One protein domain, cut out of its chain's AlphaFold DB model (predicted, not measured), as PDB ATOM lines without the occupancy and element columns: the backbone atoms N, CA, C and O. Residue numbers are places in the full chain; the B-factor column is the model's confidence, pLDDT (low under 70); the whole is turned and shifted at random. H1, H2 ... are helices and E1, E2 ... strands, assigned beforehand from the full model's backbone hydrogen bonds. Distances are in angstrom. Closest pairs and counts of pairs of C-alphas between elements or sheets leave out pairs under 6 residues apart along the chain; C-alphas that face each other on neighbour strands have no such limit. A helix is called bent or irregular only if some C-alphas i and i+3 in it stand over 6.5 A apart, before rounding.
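AT A GLANCE: This is residues 8 to 126 of the 126 residues of an uncharacterized protein of Elizabethkingia sp. 2-6 (UniProt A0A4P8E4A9). A short helix, H3, sits in the middle, with a small three-stranded sheet, E3 E2 E4, at one end of it. Helices H1 and H2 and the strand E1, paired with E5, pack round H3 on its other sides, while the short last helix H4 lies at the far edge after a long stretch without named elements. The printed part has 119 residues, with four named helices and five named strands in the order H1 E1 H2 E2 E3 H3 E4 E5 H4. The sheet E3 E2 E4 is mixed, the pair E1 E5 is parallel, and the class is mixed, helices and strands. The whole is compact, with a radius of gyration of the C-alphas of 14.1 A and spans of 38 by 29 by 28 A.

IN THESE COORDINATES: In the sheet, E2 is residues 54 to 57, 10.0 A long, E3 is residues 62 to 65, 9.1 A long, and E4 is residues 82 to 84. H3 is residues 67 to 75, 12.8 A long, with C-alpha 67 at (32.676, 5.471, -17.193). H2, residues 33 to 51, is 17.0 A long and irregular, with C-alphas 45 and 48 7.9 A apart and a kink of 112 degrees near residue 45. H1, residues 8 to 19, is 15.8 A long and begins at C-alpha 8, (50.848, -3.751, -12.704). E1 is residues 30 to 32 and E5 residues 100 to 102. H4, residues 121 to 125, ends at C-alpha 125, (28.227, -13.548, -31.549).

HOW THE PARTS SIT: E2 is the inner strand; it forms a hairpin with antiparallel E3, where N 64 and O 55 are 2.8 A apart, and is parallel to E4, where N 56 and O 83 are 2.9 A apart. H3 only grazes this sheet, with its residues 67 to 73. H2 and H3 touch, closest at the C-alphas of His 40 and Ala 72, 4.5 A, at a steep tilt of 69 degrees, only just short of perpendicular. H1 touches H3 with residues 12 to 17 alone, about perpendicular at 73 degrees; the closest C-alphas, of Val 13 and Ile 71, are 7.5 A apart. The closest C-alphas of E1 and H3, of Val 31 and His 68, are 6.7 A apart. E1 and E5 are parallel, with N 102 and O 31 2.8 A apart. H4 touches no helix and is only just apart from H2, 8.1 A at the closest. Every O i to N i+4 pair is within hydrogen-bond range in H1 and H3, against 10 of 15 in H2 and 0 of 1 in H4, where 2 of 2 O i to N i+3 pairs are.

THE WHOLE: The C-alphas farthest apart, of Ser 90 and Lys 124, are 40.1 A apart. The printed part has no cut. The links E4 to E5 and E5 to H4 are long, with 15 and 18 residues. The mean pLDDT of the printed part is 94.2; residues 125 to 126 are under 70.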
ATOM      1  N   ASP A   8      50.382  -4.769 -11.759       91.31
ATOM      2  CA  ASP A   8      50.848  -3.751 -12.704       91.31
ATOM      3  C   ASP A   8      49.663  -3.010 -13.327       91.31
ATOM      4  O   ASP A   8      49.591  -1.777 -13.271       91.31
ATOM      5  N   PHE A   9      48.670  -3.749 -13.834       95.56
ATOM      6  CA  PHE A   9      47.490  -3.126 -14.429       95.56
ATOM      7  C   PHE A   9      46.684  -2.319 -13.404       95.56
ATOM      8  O   PHE A   9      46.282  -1.189 -13.687       95.56
ATOM      9  N   HIS A  10      46.512  -2.828 -12.182       96.38
ATOM     10  CA  HIS A  10      45.874  -2.070 -11.109       96.38
ATOM     11  C   HIS A  10      46.598  -0.757 -10.815       96.38
ATOM     12  O   HIS A  10      45.949   0.288 -10.723       96.38
ATOM     13  N   LYS A  11      47.932  -0.778 -10.731       96.94
ATOM     14  CA  LYS A  11      48.715   0.443 -10.541       96.94
ATOM     15  C   LYS A  11      48.485   1.428 -11.687       96.94
ATOM     16  O   LYS A  11      48.212   2.594 -11.421       96.94
ATOM     17  N   ARG A  12      48.489   0.962 -12.940       98.00
ATOM     18  CA  ARG A  12      48.189   1.803 -14.112       98.00
ATOM     19  C   ARG A  12      46.792   2.421 -14.059       98.00
ATOM     20  O   ARG A  12      46.644   3.584 -14.422       98.00
ATOM     21  N   VAL A  13      45.778   1.683 -13.601       98.31
ATOM     22  CA  VAL A  13      44.415   2.214 -13.413       98.31
ATOM     23  C   VAL A  13      44.406   3.327 -12.367       98.31
ATOM     24  O   VAL A  13      43.836   4.390 -12.613       98.31
ATOM     25  N   ILE A  14      45.049   3.107 -11.217       98.25
ATOM     26  CA  ILE A  14      45.136   4.110 -10.151       98.25
ATOM     27  C   ILE A  14      45.905   5.344 -10.624       98.25
ATOM     28  O   ILE A  14      45.416   6.457 -10.448       98.25
ATOM     29  N   ASP A  15      47.055   5.157 -11.272       98.00
ATOM     30  CA  ASP A  15      47.874   6.250 -11.793       98.00
ATOM     31  C   ASP A  15      47.115   7.054 -12.854       98.00
ATOM     32  O   ASP A  15      47.097   8.282 -12.790       98.00
ATOM     33  N   PHE A  16      46.411   6.387 -13.776       98.31
ATOM     34  CA  PHE A  16      45.559   7.059 -14.757       98.31
ATOM     35  C   PHE A  16      44.470   7.894 -14.079       98.31
ATOM     36  O   PHE A  16      44.298   9.065 -14.412       98.31
ATOM     37  N   ILE A  17      43.753   7.322 -13.109       98.19
ATOM     38  CA  ILE A  17      42.682   8.026 -12.398       98.19
ATOM     39  C   ILE A  17      43.240   9.229 -11.637       98.19
ATOM     40  O   ILE A  17      42.697  10.317 -11.772       98.19
ATOM     41  N   LYS A  18      44.311   9.059 -10.858       98.00
ATOM     42  CA  LYS A  18      44.782  10.089  -9.923       98.00
ATOM     43  C   LYS A  18      45.646  11.163 -10.573       98.00
ATOM     44  O   LYS A  18      45.510  12.319 -10.188       98.00
ATOM     45  N   ASN A  19      46.474  10.804 -11.552       97.06
ATOM     46  CA  ASN A  19      47.551  11.668 -12.047       97.06
ATOM     47  C   ASN A  19      47.331  12.185 -13.477       97.06
ATOM     48  O   ASN A  19      48.211  12.850 -14.018       97.06
ATOM     49  N   THR A  20      46.188  11.883 -14.098       96.88
ATOM     50  CA  THR A  20      45.823  12.450 -15.405       96.88
ATOM     51  C   THR A  20      44.952  13.688 -15.217       96.88
ATOM     52  O   THR A  20      44.043  13.694 -14.382       96.88
ATOM     53  N   ASP A  21      45.178  14.700 -16.053       96.31
ATOM     54  CA  ASP A  21      44.280  15.845 -16.202       96.31
ATOM     55  C   ASP A  21      43.061  15.432 -17.039       96.31
ATOM     56  O   ASP A  21      43.043  15.513 -18.272       96.31
ATOM     57  N   HIS A  22      42.037  14.911 -16.363       96.88
ATOM     58  CA  HIS A  22      40.817  14.460 -17.028       96.88
ATOM     59  C   HIS A  22      39.989  15.652 -17.503       96.88
ATOM     60  O   HIS A  22      39.527  16.470 -16.714       96.88
ATOM     61  N   ILE A  23      39.746  15.712 -18.812       94.88
ATOM     62  CA  ILE A  23      38.875  16.728 -19.430       94.88
ATOM     63  C   ILE A  23      37.391  16.436 -19.147       94.88
ATOM     64  O   ILE A  23      36.558  17.342 -19.171       94.88
ATOM     65  N   LEU A  24      37.055  15.162 -18.920       96.81
ATOM     66  CA  LEU A  24      35.686  14.713 -18.694       96.81
ATOM     67  C   LEU A  24      35.369  14.597 -17.202       96.81
ATOM     68  O   LEU A  24      36.211  14.204 -16.395       96.81
ATOM     69  N   PHE A  25      34.112  14.868 -16.873       96.88
ATOM     70  CA  PHE A  25      33.544  14.740 -15.537       96.88
ATOM     71  C   PHE A  25      32.654  13.506 -15.431       96.88
ATOM     72  O   PHE A  25      32.319  12.855 -16.423       96.88
ATOM     73  N   THR A  26      32.215  13.195 -14.216       97.31
ATOM     74  CA  THR A  26      31.372  12.032 -13.941       97.31
ATOM     75  C   THR A  26      30.371  12.292 -12.819       97.31
ATOM     76  O   THR A  26      30.600  13.113 -11.936       97.31
ATOM     77  N   THR A  27      29.251  11.571 -12.830       95.25
ATOM     78  CA  THR A  27      28.319  11.519 -11.691       95.25
ATOM     79  C   THR A  27      28.695  10.422 -10.695       95.25
ATOM     80  O   THR A  27      28.205  10.407  -9.565       95.25
ATOM     81  N   HIS A  28      29.552   9.479 -11.099       95.25
ATOM     82  CA  HIS A  28      29.917   8.329 -10.286       95.25
ATOM     83  C   HIS A  28      30.948   8.726  -9.220       95.25
ATOM     84  O   HIS A  28      31.721   9.663  -9.386       95.25
ATOM     85  N   THR A  29      30.990   7.972  -8.126       96.75
ATOM     86  CA  THR A  29      32.044   8.075  -7.096       96.75
ATOM     87  C   THR A  29      32.915   6.822  -7.040       96.75
ATOM     88  O   THR A  29      33.958   6.801  -6.389       96.75
ATOM     89  N   LYS A  30      32.488   5.754  -7.722       97.56
ATOM     90  CA  LYS A  30      33.113   4.434  -7.694       97.56
ATOM     91  C   LYS A  30      33.166   3.827  -9.086       97.56
ATOM     92  O   LYS A  30      32.236   3.991  -9.879       97.56
ATOM     93  N   VAL A  31      34.206   3.040  -9.328       98.00
ATOM     94  CA  VAL A  31      34.329   2.159 -10.494       98.00
ATOM     95  C   VAL A  31      34.776   0.769 -10.052       98.00
ATOM     96  O   VAL A  31      35.382   0.608  -8.999       98.00
ATOM     97  N   CYS A  32      34.466  -0.240 -10.860       97.94
ATOM     98  CA  CYS A  32      34.798  -1.635 -10.586       97.94
ATOM     99  C   CYS A  32      36.015  -2.017 -11.420       97.94
ATOM    100  O   CYS A  32      35.986  -1.894 -12.649       97.94
ATOM    101  N   TYR A  33      37.069  -2.473 -10.748       98.00
ATOM    102  CA  TYR A  33      38.325  -2.863 -11.377       98.00
ATOM    103  C   TYR A  33      38.122  -3.985 -12.402       98.00
ATOM    104  O   TYR A  33      38.535  -3.835 -13.549       98.00
ATOM    105  N   SER A  34      37.403  -5.049 -12.034       96.81
ATOM    106  CA  SER A  34      37.217  -6.230 -12.889       96.81
ATOM    107  C   SER A  34      36.523  -5.899 -14.215       96.81
ATOM    108  O   SER A  34      36.845  -6.474 -15.252       96.81
ATOM    109  N   ILE A  35      35.603  -4.927 -14.211       97.31
ATOM    110  CA  ILE A  35      34.953  -4.439 -15.438       97.31
ATOM    111  C   ILE A  35      35.962  -3.701 -16.325       97.31
ATOM    112  O   ILE A  35      36.016  -3.952 -17.529       97.31
ATOM    113  N   ILE A  36      36.771  -2.806 -15.745       98.31
ATOM    114  CA  ILE A  36      37.797  -2.053 -16.485       98.31
ATOM    115  C   ILE A  36      38.813  -3.018 -17.096       98.31
ATOM    116  O   ILE A  36      39.104  -2.912 -18.283       98.31
ATOM    117  N   GLU A  37      39.307  -3.974 -16.311       97.56
ATOM    118  CA  GLU A  37      40.274  -4.987 -16.741       97.56
ATOM    119  C   GLU A  37      39.737  -5.831 -17.900       97.56
ATOM    120  O   GLU A  37      40.398  -5.952 -18.934       97.56
ATOM    121  N   ARG A  38      38.502  -6.341 -17.787       96.25
ATOM    122  CA  ARG A  38      37.872  -7.107 -18.871       96.25
ATOM    123  C   ARG A  38      37.718  -6.295 -20.148       96.25
ATOM    124  O   ARG A  38      38.015  -6.811 -21.223       96.25
ATOM    125  N   ILE A  39      37.237  -5.054 -20.053       97.25
ATOM    126  CA  ILE A  39      37.067  -4.199 -21.234       97.25
ATOM    127  C   ILE A  39      38.434  -3.884 -21.841       97.25
ATOM    128  O   ILE A  39      38.603  -4.047 -23.042       97.25
ATOM    129  N   HIS A  40      39.417  -3.495 -21.025       98.00
ATOM    130  CA  HIS A  40      40.761  -3.146 -21.481       98.00
ATOM    131  C   HIS A  40      41.420  -4.305 -22.229       98.00
ATOM    132  O   HIS A  40      41.860  -4.121 -23.362       98.00
ATOM    133  N   ARG A  41      41.420  -5.514 -21.649       96.69
ATOM    134  CA  ARG A  41      41.951  -6.705 -22.325       96.69
ATOM    135  C   ARG A  41      41.269  -6.922 -23.675       96.69
ATOM    136  O   ARG A  41      41.944  -7.046 -24.685       96.69
ATOM    137  N   ARG A  42      39.935  -6.893 -23.718       95.62
ATOM    138  CA  ARG A  42      39.188  -7.144 -24.961       95.62
ATOM    139  C   ARG A  42      39.385  -6.053 -26.012       95.62
ATOM    140  O   ARG A  42      39.302  -6.328 -27.203       95.62
ATOM    141  N   VAL A  43      39.638  -4.818 -25.589       96.69
ATOM    142  CA  VAL A  43      40.024  -3.732 -26.494       96.69
ATOM    143  C   VAL A  43      41.378  -4.038 -27.133       96.69
ATOM    144  O   VAL A  43      41.488  -3.925 -28.351       96.69
ATOM    145  N   LEU A  44      42.364  -4.486 -26.346       96.12
ATOM    146  CA  LEU A  44      43.666  -4.927 -26.863       96.12
ATOM    147  C   LEU A  44      43.549  -6.156 -27.779       96.12
ATOM    148  O   LEU A  44      44.277  -6.247 -28.762       96.12
ATOM    149  N   ASP A  45      42.585  -7.039 -27.516       95.56
ATOM    150  CA  ASP A  45      42.263  -8.194 -28.368       95.56
ATOM    151  C   ASP A  45      41.524  -7.803 -29.673       95.56
ATOM    152  O   ASP A  45      41.176  -8.668 -30.474       95.56
ATOM    153  N   GLY A  46      41.264  -6.510 -29.908       94.06
ATOM    154  CA  GLY A  46      40.651  -6.002 -31.142       94.06
ATOM    155  C   GLY A  46      39.124  -5.879 -31.116       94.06
ATOM    156  O   GLY A  46      38.519  -5.504 -32.119       94.06
ATOM    157  N   TYR A  47      38.477  -6.120 -29.974       94.38
ATOM    158  CA  TYR A  47      37.018  -6.011 -29.833       94.38
ATOM    159  C   TYR A  47      36.531  -4.609 -29.441       94.38
ATOM    160  O   TYR A  47      35.334  -4.421 -29.241       94.38
ATOM    161  N   GLY A  48      37.415  -3.607 -29.344       91.00
ATOM    162  CA  GLY A  48      37.073  -2.273 -28.827       91.00
ATOM    163  C   GLY A  48      35.858  -1.621 -29.502       91.00
ATOM    164  O   GLY A  48      34.968  -1.120 -28.819       91.00
ATOM    165  N   ILE A  49      35.750  -1.732 -30.832       88.94
ATOM    166  CA  ILE A  49      34.638  -1.164 -31.622       88.94
ATOM    167  C   ILE A  49      33.279  -1.764 -31.211       88.94
ATOM    168  O   ILE A  49      32.250  -1.093 -31.276       88.94
ATOM    169  N   LYS A  50      33.257  -3.014 -30.729       89.38
ATOM    170  CA  LYS A  50      32.029  -3.732 -30.351       89.38
ATOM    171  C   LYS A  50      31.399  -3.214 -29.056       89.38
ATOM    172  O   LYS A  50      30.217  -3.448 -28.818       89.38
ATOM    173  N   PHE A  51      32.154  -2.504 -28.216       90.44
ATOM    174  CA  PHE A  51      31.653  -1.958 -26.951       90.44
ATOM    175  C   PHE A  51      30.969  -0.591 -27.100       90.44
ATOM    176  O   PHE A  51      30.348  -0.108 -26.149       90.44
ATOM    177  N   GLY A  52      31.031   0.000 -28.297       93.56
ATOM    178  CA  GLY A  52      30.319   1.221 -28.649       93.56
ATOM    179  C   GLY A  52      30.918   2.508 -28.063       93.56
ATOM    180  O   GLY A  52      31.929   2.480 -27.345       93.56
ATOM    181  N   PRO A  53      30.294   3.655 -28.379       96.75
ATOM    182  CA  PRO A  53      30.794   4.971 -28.005       96.75
ATOM    183  C   PRO A  53      30.562   5.301 -26.522       96.75
ATOM    184  O   PRO A  53      29.851   4.607 -25.780       96.75
ATOM    185  N   ILE A  54      31.151   6.415 -26.089       98.00
ATOM    186  CA  ILE A  54      30.920   7.013 -24.768       98.00
ATOM    187  C   ILE A  54      29.863   8.106 -24.895       98.00
ATOM    188  O   ILE A  54      29.961   8.971 -25.764       98.00
ATOM    189  N   LYS A  55      28.842   8.083 -24.035       97.88
ATOM    190  CA  LYS A  55      27.802   9.118 -24.032       97.88
ATOM    191  C   LYS A  55      28.249  10.279 -23.166       97.88
ATOM    192  O   LYS A  55      28.501  10.082 -21.977       97.88
ATOM    193  N   VAL A  56      28.316  11.471 -23.747       97.81
ATOM    194  CA  VAL A  56      28.826  12.665 -23.068       97.81
ATOM    195  C   VAL A  56      27.851  13.825 -23.225       97.81
ATOM    196  O   VAL A  56      27.407  14.140 -24.331       97.81
ATOM    197  N   ASP A  57      27.556  14.497 -22.116       96.56
ATOM    198  CA  ASP A  57      26.928  15.813 -22.139       96.56
ATOM    199  C   ASP A  57      27.956  16.857 -22.557       96.56
ATOM    200  O   ASP A  57      28.844  17.224 -21.797       96.56
ATOM    201  N   GLN A  58      27.838  17.332 -23.795       92.25
ATOM    202  CA  GLN A  58      28.825  18.229 -24.400       92.25
ATOM    203  C   GLN A  58      28.871  19.618 -23.752       92.25
ATOM    204  O   GLN A  58      29.852  20.334 -23.918       92.25
ATOM    205  N   LYS A  59      27.823  20.025 -23.023       92.56
ATOM    206  CA  LYS A  59      27.803  21.326 -22.339       92.56
ATOM    207  C   LYS A  59      28.660  21.312 -21.080       92.56
ATOM    208  O   LYS A  59      29.245  22.331 -20.732       92.56
ATOM    209  N   THR A  60      28.695  20.175 -20.394       93.44
ATOM    210  CA  THR A  60      29.380  20.018 -19.106       93.44
ATOM    211  C   THR A  60      30.562  19.057 -19.159       93.44
ATOM    212  O   THR A  60      31.223  18.872 -18.146       93.44
ATOM    213  N   ASN A  61      30.842  18.454 -20.319       95.56
ATOM    214  CA  ASN A  61      31.816  17.377 -20.503       95.56
ATOM    215  C   ASN A  61      31.595  16.190 -19.547       95.56
ATOM    216  O   ASN A  61      32.541  15.516 -19.144       95.56
ATOM    217  N   LEU A  62      30.344  15.922 -19.172       96.88
ATOM    218  CA  LEU A  62      29.986  14.880 -18.215       96.88
ATOM    219  C   LEU A  62      29.752  13.544 -18.927       96.88
ATOM    220  O   LEU A  62      28.915  13.457 -19.826       96.88
ATOM    221  N   ILE A  63      30.437  12.484 -18.499       97.56
ATOM    222  CA  ILE A  63      30.162  11.118 -18.951       97.56
ATOM    223  C   ILE A  63      28.814  10.676 -18.377       97.56
ATOM    224  O   ILE A  63      28.677  10.473 -17.170       97.56
ATOM    225  N   VAL A  64      27.831  10.488 -19.258       95.94
ATOM    226  CA  VAL A  64      26.494   9.988 -18.903       95.94
ATOM    227  C   VAL A  64      26.449   8.460 -18.932       95.94
ATOM    228  O   VAL A  64      25.786   7.841 -18.108       95.94
ATOM    229  N   ASP A  65      27.170   7.838 -19.867       95.62
ATOM    230  CA  ASP A  65      27.325   6.385 -19.939       95.62
ATOM    231  C   ASP A  65      28.704   6.020 -20.495       95.62
ATOM    232  O   ASP A  65      29.190   6.634 -21.447       95.62
ATOM    233  N   GLY A  66      29.312   4.982 -19.918       96.94
ATOM    234  CA  GLY A  66      30.623   4.487 -20.330       96.94
ATOM    235  C   GLY A  66      31.795   4.888 -19.432       96.94
ATOM    236  O   GLY A  66      32.917   4.901 -19.917       96.94
ATOM    237  N   ASN A  67      31.586   5.160 -18.138       97.94
ATOM    238  CA  ASN A  67      32.676   5.471 -17.193       97.94
ATOM    239  C   ASN A  67      33.789   4.397 -17.177       97.94
ATOM    240  O   ASN A  67      34.965   4.728 -17.311       97.94
ATOM    241  N   HIS A  68      33.448   3.102 -17.094       98.12
ATOM    242  CA  HIS A  68      34.460   2.034 -17.176       98.12
ATOM    243  C   HIS A  68      35.080   1.915 -18.578       98.12
ATOM    244  O   HIS A  68      36.280   1.666 -18.680       98.12
ATOM    245  N   ARG A  69      34.296   2.140 -19.649       97.81
ATOM    246  CA  ARG A  69      34.800   2.146 -21.039       97.81
ATOM    247  C   ARG A  69      35.814   3.265 -21.259       97.81
ATOM    248  O   ARG A  69      36.853   3.007 -21.842       97.81
ATOM    249  N   TYR A  70      35.560   4.462 -20.734       98.44
ATOM    250  CA  TYR A  70      36.479   5.596 -20.812       98.44
ATOM    251  C   TYR A  70      37.867   5.240 -20.285       98.44
ATOM    252  O   TYR A  70      38.858   5.403 -20.994       98.44
ATOM    253  N   ILE A  71      37.923   4.699 -19.064       98.50
ATOM    254  CA  ILE A  71      39.180   4.313 -18.419       98.50
ATOM    255  C   ILE A  71      39.882   3.229 -19.247       98.50
ATOM    256  O   ILE A  71      41.057   3.365 -19.578       98.50
ATOM    257  N   ALA A  72      39.152   2.175 -19.620       98.44
ATOM    258  CA  ALA A  72      39.704   1.059 -20.375       98.44
ATOM    259  C   ALA A  72      40.232   1.479 -21.757       98.44
ATOM    260  O   ALA A  72      41.346   1.116 -22.125       98.44
ATOM    261  N   TYR A  73      39.469   2.277 -22.507       98.44
ATOM    262  CA  TYR A  73      39.868   2.764 -23.825       98.44
ATOM    263  C   TYR A  73      41.091   3.671 -23.753       98.44
ATOM    264  O   TYR A  73      42.026   3.497 -24.533       98.44
ATOM    265  N   LYS A  74      41.121   4.605 -22.793       98.12
ATOM    266  CA  LYS A  74      42.273   5.489 -22.589       98.12
ATOM    267  C   LYS A  74      43.537   4.704 -22.244       98.12
ATOM    268  O   LYS A  74      44.575   4.954 -22.845       98.12
ATOM    269  N   LEU A  75      43.444   3.724 -21.343       98.19
ATOM    270  CA  LEU A  75      44.576   2.862 -20.983       98.19
ATOM    271  C   LEU A  75      45.065   1.987 -22.146       98.19
ATOM    272  O   LEU A  75      46.261   1.703 -22.217       98.19
ATOM    273  N   ALA A  76      44.165   1.598 -23.051       97.69
ATOM    274  CA  ALA A  76      44.483   0.834 -24.254       97.69
ATOM    275  C   ALA A  76      44.931   1.710 -25.441       97.69
ATOM    276  O   ALA A  76      45.237   1.174 -26.501       97.69
ATOM    277  N   SER A  77      44.954   3.043 -25.292       97.31
ATOM    278  CA  SER A  77      45.156   3.992 -26.405       97.31
ATOM    279  C   SER A  77      44.220   3.734 -27.596       97.31
ATOM    280  O   SER A  77      44.595   3.924 -28.751       97.31
ATOM    281  N   PHE A  78      43.001   3.272 -27.314       97.62
ATOM    282  CA  PHE A  78      41.988   2.992 -28.323       97.62
ATOM    283  C   PHE A  78      41.326   4.294 -28.773       97.62
ATOM    284  O   PHE A  78      40.959   5.118 -27.933       97.62
ATOM    285  N   ASP A  79      41.172   4.473 -30.082       96.00
ATOM    286  CA  ASP A  79      40.429   5.600 -30.637       96.00
ATOM    287  C   ASP A  79      38.928   5.304 -30.551       96.00
ATOM    288  O   ASP A  79      38.445   4.314 -31.103       96.00
ATOM    289  N   PHE A  80      38.199   6.121 -29.793       95.88
ATOM    290  CA  PHE A  80      36.782   5.913 -29.523       95.88
ATOM    291  C   PHE A  80      35.975   7.171 -29.787       95.88
ATOM    292  O   PHE A  80      36.389   8.294 -29.501       95.88
ATOM    293  N   GLU A  81      34.750   6.960 -30.243       95.81
ATOM    294  CA  GLU A  81      33.802   8.036 -30.456       95.81
ATOM    295  C   GLU A  81      33.104   8.444 -29.155       95.81
ATOM    296  O   GLU A  81      32.784   7.621 -28.283       95.81
ATOM    297  N   THR A  82      32.789   9.734 -29.058       96.81
ATOM    298  CA  THR A  82      31.837  10.259 -28.079       96.81
ATOM    299  C   THR A  82      30.552  10.659 -28.785       96.81
ATOM    300  O   THR A  82      30.605  11.396 -29.770       96.81
ATOM    301  N   ILE A  83      29.403  10.242 -28.259       97.25
ATOM    302  CA  ILE A  83      28.095  10.674 -28.761       97.25
ATOM    303  C   ILE A  83      27.450  11.680 -27.797       97.25
ATOM    304  O   ILE A  83      27.494  11.463 -26.580       97.25
ATOM    305  N   PRO A  84      26.839  12.765 -28.308       96.75
ATOM    306  CA  PRO A  84      26.130  13.725 -27.472       96.75
ATOM    307  C   PRO A  84      24.978  13.063 -26.716       96.75
ATOM    308  O   PRO A  84      24.205  12.288 -27.286       96.75
ATOM    309  N   TRP A  85      24.830  13.395 -25.437       95.81
ATOM    310  CA  TRP A  85      23.708  12.948 -24.619       95.81
ATOM    311  C   TRP A  85      23.377  13.976 -23.543       95.81
ATOM    312  O   TRP A  85      24.272  14.627 -23.031       95.81
ATOM    313  N   ASN A  86      22.108  14.117 -23.168       91.12
ATOM    314  CA  ASN A  86      21.727  15.087 -22.143       91.12
ATOM    315  C   ASN A  86      21.869  14.478 -20.749       91.12
ATOM    316  O   ASN A  86      21.302  13.414 -20.481       91.12
ATOM    317  N   LYS A  87      22.569  15.172 -19.849       86.00
ATOM    318  CA  LYS A  87      22.498  14.859 -18.416       86.00
ATOM    319  C   LYS A  87      21.147  15.274 -17.824       86.00
ATOM    320  O   LYS A  87      20.460  16.142 -18.374       86.00
ATOM    321  N   ASN A  88      20.793  14.740 -16.659       83.25
ATOM    322  CA  ASN A  88      19.703  15.313 -15.876       83.25
ATOM    323  C   ASN A  88      20.160  16.625 -15.227       83.25
ATOM    324  O   ASN A  88      21.332  16.821 -14.882       83.25
ATOM    325  N   TYR A  89      19.218  17.547 -15.030       78.50
ATOM    326  CA  TYR A  89      19.518  18.879 -14.501       78.50
ATOM    327  C   TYR A  89      20.277  18.821 -13.163       78.50
ATOM    328  O   TYR A  89      21.288  19.503 -12.999       78.50
ATOM    329  N   SER A  90      19.848  17.936 -12.263       84.06
ATOM    330  CA  SER A  90      20.389  17.757 -10.911       84.06
ATOM    331  C   SER A  90      21.623  16.857 -10.816       84.06
ATOM    332  O   SER A  90      22.096  16.619  -9.707       84.06
ATOM    333  N   ASP A  91      22.132  16.328 -11.932       84.50
ATOM    334  CA  ASP A  91      23.288  15.429 -11.895       84.50
ATOM    335  C   ASP A  91      24.540  16.175 -11.402       84.50
ATOM    336  O   ASP A  91      24.864  17.232 -11.975       84.50
ATOM    337  N   PRO A  92      25.242  15.649 -10.375       87.75
ATOM    338  CA  PRO A  92      26.462  16.252  -9.857       87.75
ATOM    339  C   PRO A  92      27.600  16.132 -10.872       87.75
ATOM    340  O   PRO A  92      27.648  15.199 -11.671       87.75
ATOM    341  N   CYS A  93      28.536  17.074 -10.816       90.06
ATOM    342  CA  CYS A  93      29.712  17.094 -11.674       90.06
ATOM    343  C   CYS A  93      30.952  16.824 -10.815       90.06
ATOM    344  O   CYS A  93      31.501  17.747 -10.216       90.06
ATOM    345  N   ASN A  94      31.341  15.555 -10.699       94.81
ATOM    346  CA  ASN A  94      32.527  15.135  -9.953       94.81
ATOM    347  C   ASN A  94      33.718  14.966 -10.897       94.81
ATOM    348  O   ASN A  94      33.549  14.713 -12.096       94.81
ATOM    349  N   THR A  95      34.928  15.056 -10.350       96.06
ATOM    350  CA  THR A  95      36.140  14.744 -11.110       96.06
ATOM    351  C   THR A  95      36.356  13.234 -11.172       96.06
ATOM    352  O   THR A  95      36.012  12.497 -10.245       96.06
ATOM    353  N   ILE A  96      36.954  12.754 -12.263       97.75
ATOM    354  CA  ILE A  96      37.354  11.345 -12.375       97.75
ATOM    355  C   ILE A  96      38.443  11.012 -11.345       97.75
ATOM    356  O   ILE A  96      38.446   9.902 -10.813       97.75
ATOM    357  N   ASN A  97      39.310  11.973 -11.002       97.94
ATOM    358  CA  ASN A  97      40.365  11.800 -10.001       97.94
ATOM    359  C   ASN A  97      39.815  11.379  -8.631       97.94
ATOM    360  O   ASN A  97      40.523  10.710  -7.876       97.94
ATOM    361  N   ASP A  98      38.552  11.677  -8.325       96.62
ATOM    362  CA  ASP A  98      37.912  11.318  -7.057       96.62
ATOM    363  C   ASP A  98      37.369   9.882  -7.014       96.62
ATOM    364  O   ASP A  98      36.895   9.438  -5.966       96.62
ATOM    365  N   PHE A  99      37.464   9.113  -8.105       97.44
ATOM    366  CA  PHE A  99      37.010   7.727  -8.095       97.44
ATOM    367  C   PHE A  99      37.683   6.892  -7.005       97.44
ATOM    368  O   PHE A  99      38.907   6.898  -6.809       97.44
ATOM    369  N   VAL A 100      36.843   6.095  -6.348       97.56
ATOM    370  CA  VAL A 100      37.253   4.943  -5.552       97.56
ATOM    371  C   VAL A 100      37.172   3.701  -6.439       97.56
ATOM    372  O   VAL A 100      36.104   3.351  -6.947       97.56
ATOM    373  N   VAL A 101      38.305   3.029  -6.630       97.75
ATOM    374  CA  VAL A 101      38.375   1.781  -7.399       97.75
ATOM    375  C   VAL A 101      38.057   0.609  -6.476       97.75
ATOM    376  O   VAL A 101      38.764   0.362  -5.503       97.75
ATOM    377  N   ILE A 102      36.980  -0.111  -6.780       97.75
ATOM    378  CA  ILE A 102      36.550  -1.303  -6.048       97.75
ATOM    379  C   ILE A 102      37.196  -2.531  -6.693       97.75
ATOM    380  O   ILE A 102      36.942  -2.820  -7.864       97.75
ATOM    381  N   THR A 103      38.042  -3.230  -5.935       96.06
ATOM    382  CA  THR A 103      38.864  -4.360  -6.414       96.06
ATOM    383  C   THR A 103      38.411  -5.722  -5.892       96.06
ATOM    384  O   THR A 103      38.832  -6.749  -6.411       96.06
ATOM    385  N   ASN A 104      37.557  -5.752  -4.871       93.38
ATOM    386  CA  ASN A 104      37.086  -6.971  -4.211       93.38
ATOM    387  C   ASN A 104      35.692  -7.423  -4.678       93.38
ATOM    388  O   ASN A 104      35.132  -8.354  -4.102       93.38
ATOM    389  N   GLU A 105      35.124  -6.767  -5.689       93.38
ATOM    390  CA  GLU A 105      33.791  -7.052  -6.216       93.38
ATOM    391  C   GLU A 105      33.799  -7.046  -7.740       93.38
ATOM    392  O   GLU A 105      34.486  -6.239  -8.369       93.38
ATOM    393  N   ASP A 106      32.954  -7.892  -8.326       94.81
ATOM    394  CA  ASP A 106      32.640  -7.867  -9.749       94.81
ATOM    395  C   ASP A 106      31.151  -7.575  -9.950       94.81
ATOM    396  O   ASP A 106      30.282  -8.426  -9.741       94.81
ATOM    397  N   TRP A 107      30.849  -6.338 -10.342       95.19
ATOM    398  CA  TRP A 107      29.468  -5.879 -10.476       95.19
ATOM    399  C   TRP A 107      28.713  -6.569 -11.618       95.19
ATOM    400  O   TRP A 107      27.495  -6.719 -11.517       95.19
ATOM    401  N   ASP A 108      29.397  -7.039 -12.668       93.19
ATOM    402  CA  ASP A 108      28.723  -7.781 -13.740       93.19
ATOM    403  C   ASP A 108      28.389  -9.209 -13.306       93.19
ATOM    404  O   ASP A 108      27.311  -9.701 -13.629       93.19
ATOM    405  N   MET A 109      29.253  -9.864 -12.519       93.50
ATOM    406  CA  MET A 109      28.956 -11.193 -11.957       93.50
ATOM    407  C   MET A 109      27.724 -11.164 -11.044       93.50
ATOM    408  O   MET A 109      26.908 -12.100 -11.040       93.50
ATOM    409  N   ASN A 110      27.570 -10.056 -10.315       91.19
ATOM    410  CA  ASN A 110      26.456  -9.791  -9.409       91.19
ATOM    411  C   ASN A 110      25.190  -9.282 -10.125       91.19
ATOM    412  O   ASN A 110      24.164  -9.082  -9.479       91.19
ATOM    413  N   SER A 111      25.231  -9.108 -11.448       93.31
ATOM    414  CA  SER A 111      24.106  -8.656 -12.267       93.31
ATOM    415  C   SER A 111      23.679  -9.756 -13.233       93.31
ATOM    416  O   SER A 111      24.413 -10.115 -14.147       93.31
ATOM    417  N   GLU A 112      22.460 -10.279 -13.080       92.19
ATOM    418  CA  GLU A 112      21.941 -11.350 -13.948       92.19
ATOM    419  C   GLU A 112      22.013 -10.983 -15.439       92.19
ATOM    420  O   GLU A 112      22.450 -11.781 -16.266       92.19
ATOM    421  N   LYS A 113      21.683  -9.730 -15.772       91.75
ATOM    422  CA  LYS A 113      21.729  -9.204 -17.143       91.75
ATOM    423  C   LYS A 113      23.149  -9.156 -17.718       91.75
ATOM    424  O   LYS A 113      23.327  -9.377 -18.918       91.75
ATOM    425  N   ASN A 114      24.140  -8.831 -16.889       92.19
ATOM    426  CA  ASN A 114      25.508  -8.582 -17.342       92.19
ATOM    427  C   ASN A 114      26.444  -9.773 -17.133       92.19
ATOM    428  O   ASN A 114      27.530  -9.782 -17.709       92.19
ATOM    429  N   ARG A 115      26.035 -10.799 -16.382       93.00
ATOM    430  CA  ARG A 115      26.863 -11.976 -16.088       93.00
ATOM    431  C   ARG A 115      27.422 -12.641 -17.346       93.00
ATOM    432  O   ARG A 115      28.559 -13.099 -17.340       93.00
ATOM    433  N   LYS A 116      26.670 -12.617 -18.451       90.31
ATOM    434  CA  LYS A 116      27.125 -13.112 -19.763       90.31
ATOM    435  C   LYS A 116      28.390 -12.421 -20.294       90.31
ATOM    436  O   LYS A 116      29.091 -13.004 -21.104       90.31
ATOM    437  N   TYR A 117      28.698 -11.206 -19.838       90.12
ATOM    438  CA  TYR A 117      29.901 -10.465 -20.219       90.12
ATOM    439  C   TYR A 117      31.124 -10.805 -19.357       90.12
ATOM    440  O   TYR A 117      32.208 -10.270 -19.601       90.12
ATOM    441  N   CYS A 118      30.983 -11.668 -18.347       91.12
ATOM    442  CA  CYS A 118      32.082 -12.055 -17.457       91.12
ATOM    443  C   CYS A 118      32.996 -13.126 -18.067       91.12
ATOM    444  O   CYS A 118      34.149 -13.237 -17.662       91.12
ATOM    445  N   ASN A 119      32.514 -13.863 -19.068       89.88
ATOM    446  CA  ASN A 119      33.324 -14.736 -19.917       89.88
ATOM    447  C   ASN A 119      33.346 -14.198 -21.355       89.88
ATOM    448  O   ASN A 119      32.715 -13.184 -21.637       89.88
ATOM    449  N   ASP A 120      34.086 -14.852 -22.247       90.94
ATOM    450  CA  ASP A 120      34.256 -14.415 -23.638       90.94
ATOM    451  C   ASP A 120      33.312 -15.127 -24.620       90.94
ATOM    452  O   ASP A 120      33.405 -14.912 -25.825       90.94
ATOM    453  N   ASP A 121      32.371 -15.947 -24.140       88.44
ATOM    454  CA  ASP A 121      31.478 -16.697 -25.031       88.44
ATOM    455  C   ASP A 121      30.612 -15.772 -25.886       88.44
ATOM    456  O   ASP A 121      30.413 -16.046 -27.067       88.44
ATOM    457  N   PHE A 122      30.186 -14.634 -25.330       82.50
ATOM    458  CA  PHE A 122      29.406 -13.634 -26.062       82.50
ATOM    459  C   PHE A 122      30.195 -12.932 -27.184       82.50
ATOM    460  O   PHE A 122      29.581 -12.293 -28.034       82.50
ATOM    461  N   LEU A 123      31.534 -13.020 -27.201       82.88
ATOM    462  CA  LEU A 123      32.355 -12.431 -28.268       82.88
ATOM    463  C   LEU A 123      32.224 -13.199 -29.588       82.88
ATOM    464  O   LEU A 123      32.501 -12.632 -30.641       82.88
ATOM    465  N   LYS A 124      31.793 -14.468 -29.549       77.44
ATOM    466  CA  LYS A 124      31.556 -15.286 -30.752       77.44
ATOM    467  C   LYS A 124      30.384 -14.765 -31.587       77.44
ATOM    468  O   LYS A 124      30.359 -14.987 -32.793       77.44
ATOM    469  N   ASP A 125      29.455 -14.064 -30.942       68.06
ATOM    470  CA  ASP A 125      28.227 -13.548 -31.549       68.06
ATOM    471  C   ASP A 125      28.338 -12.063 -31.960       68.06
ATOM    472  O   ASP A 125      27.344 -11.476 -32.393       68.06
ATOM    473  N   LEU A 126      29.515 -11.437 -31.784       65.31
ATOM    474  CA  LEU A 126      29.732  -9.987 -31.917       65.31
ATOM    475  C   LEU A 126      30.243  -9.530 -33.281       65.31
ATOM    476  O   LEU A 126      31.331  -9.932 -33.745       65.31
TER     477      LEU A 126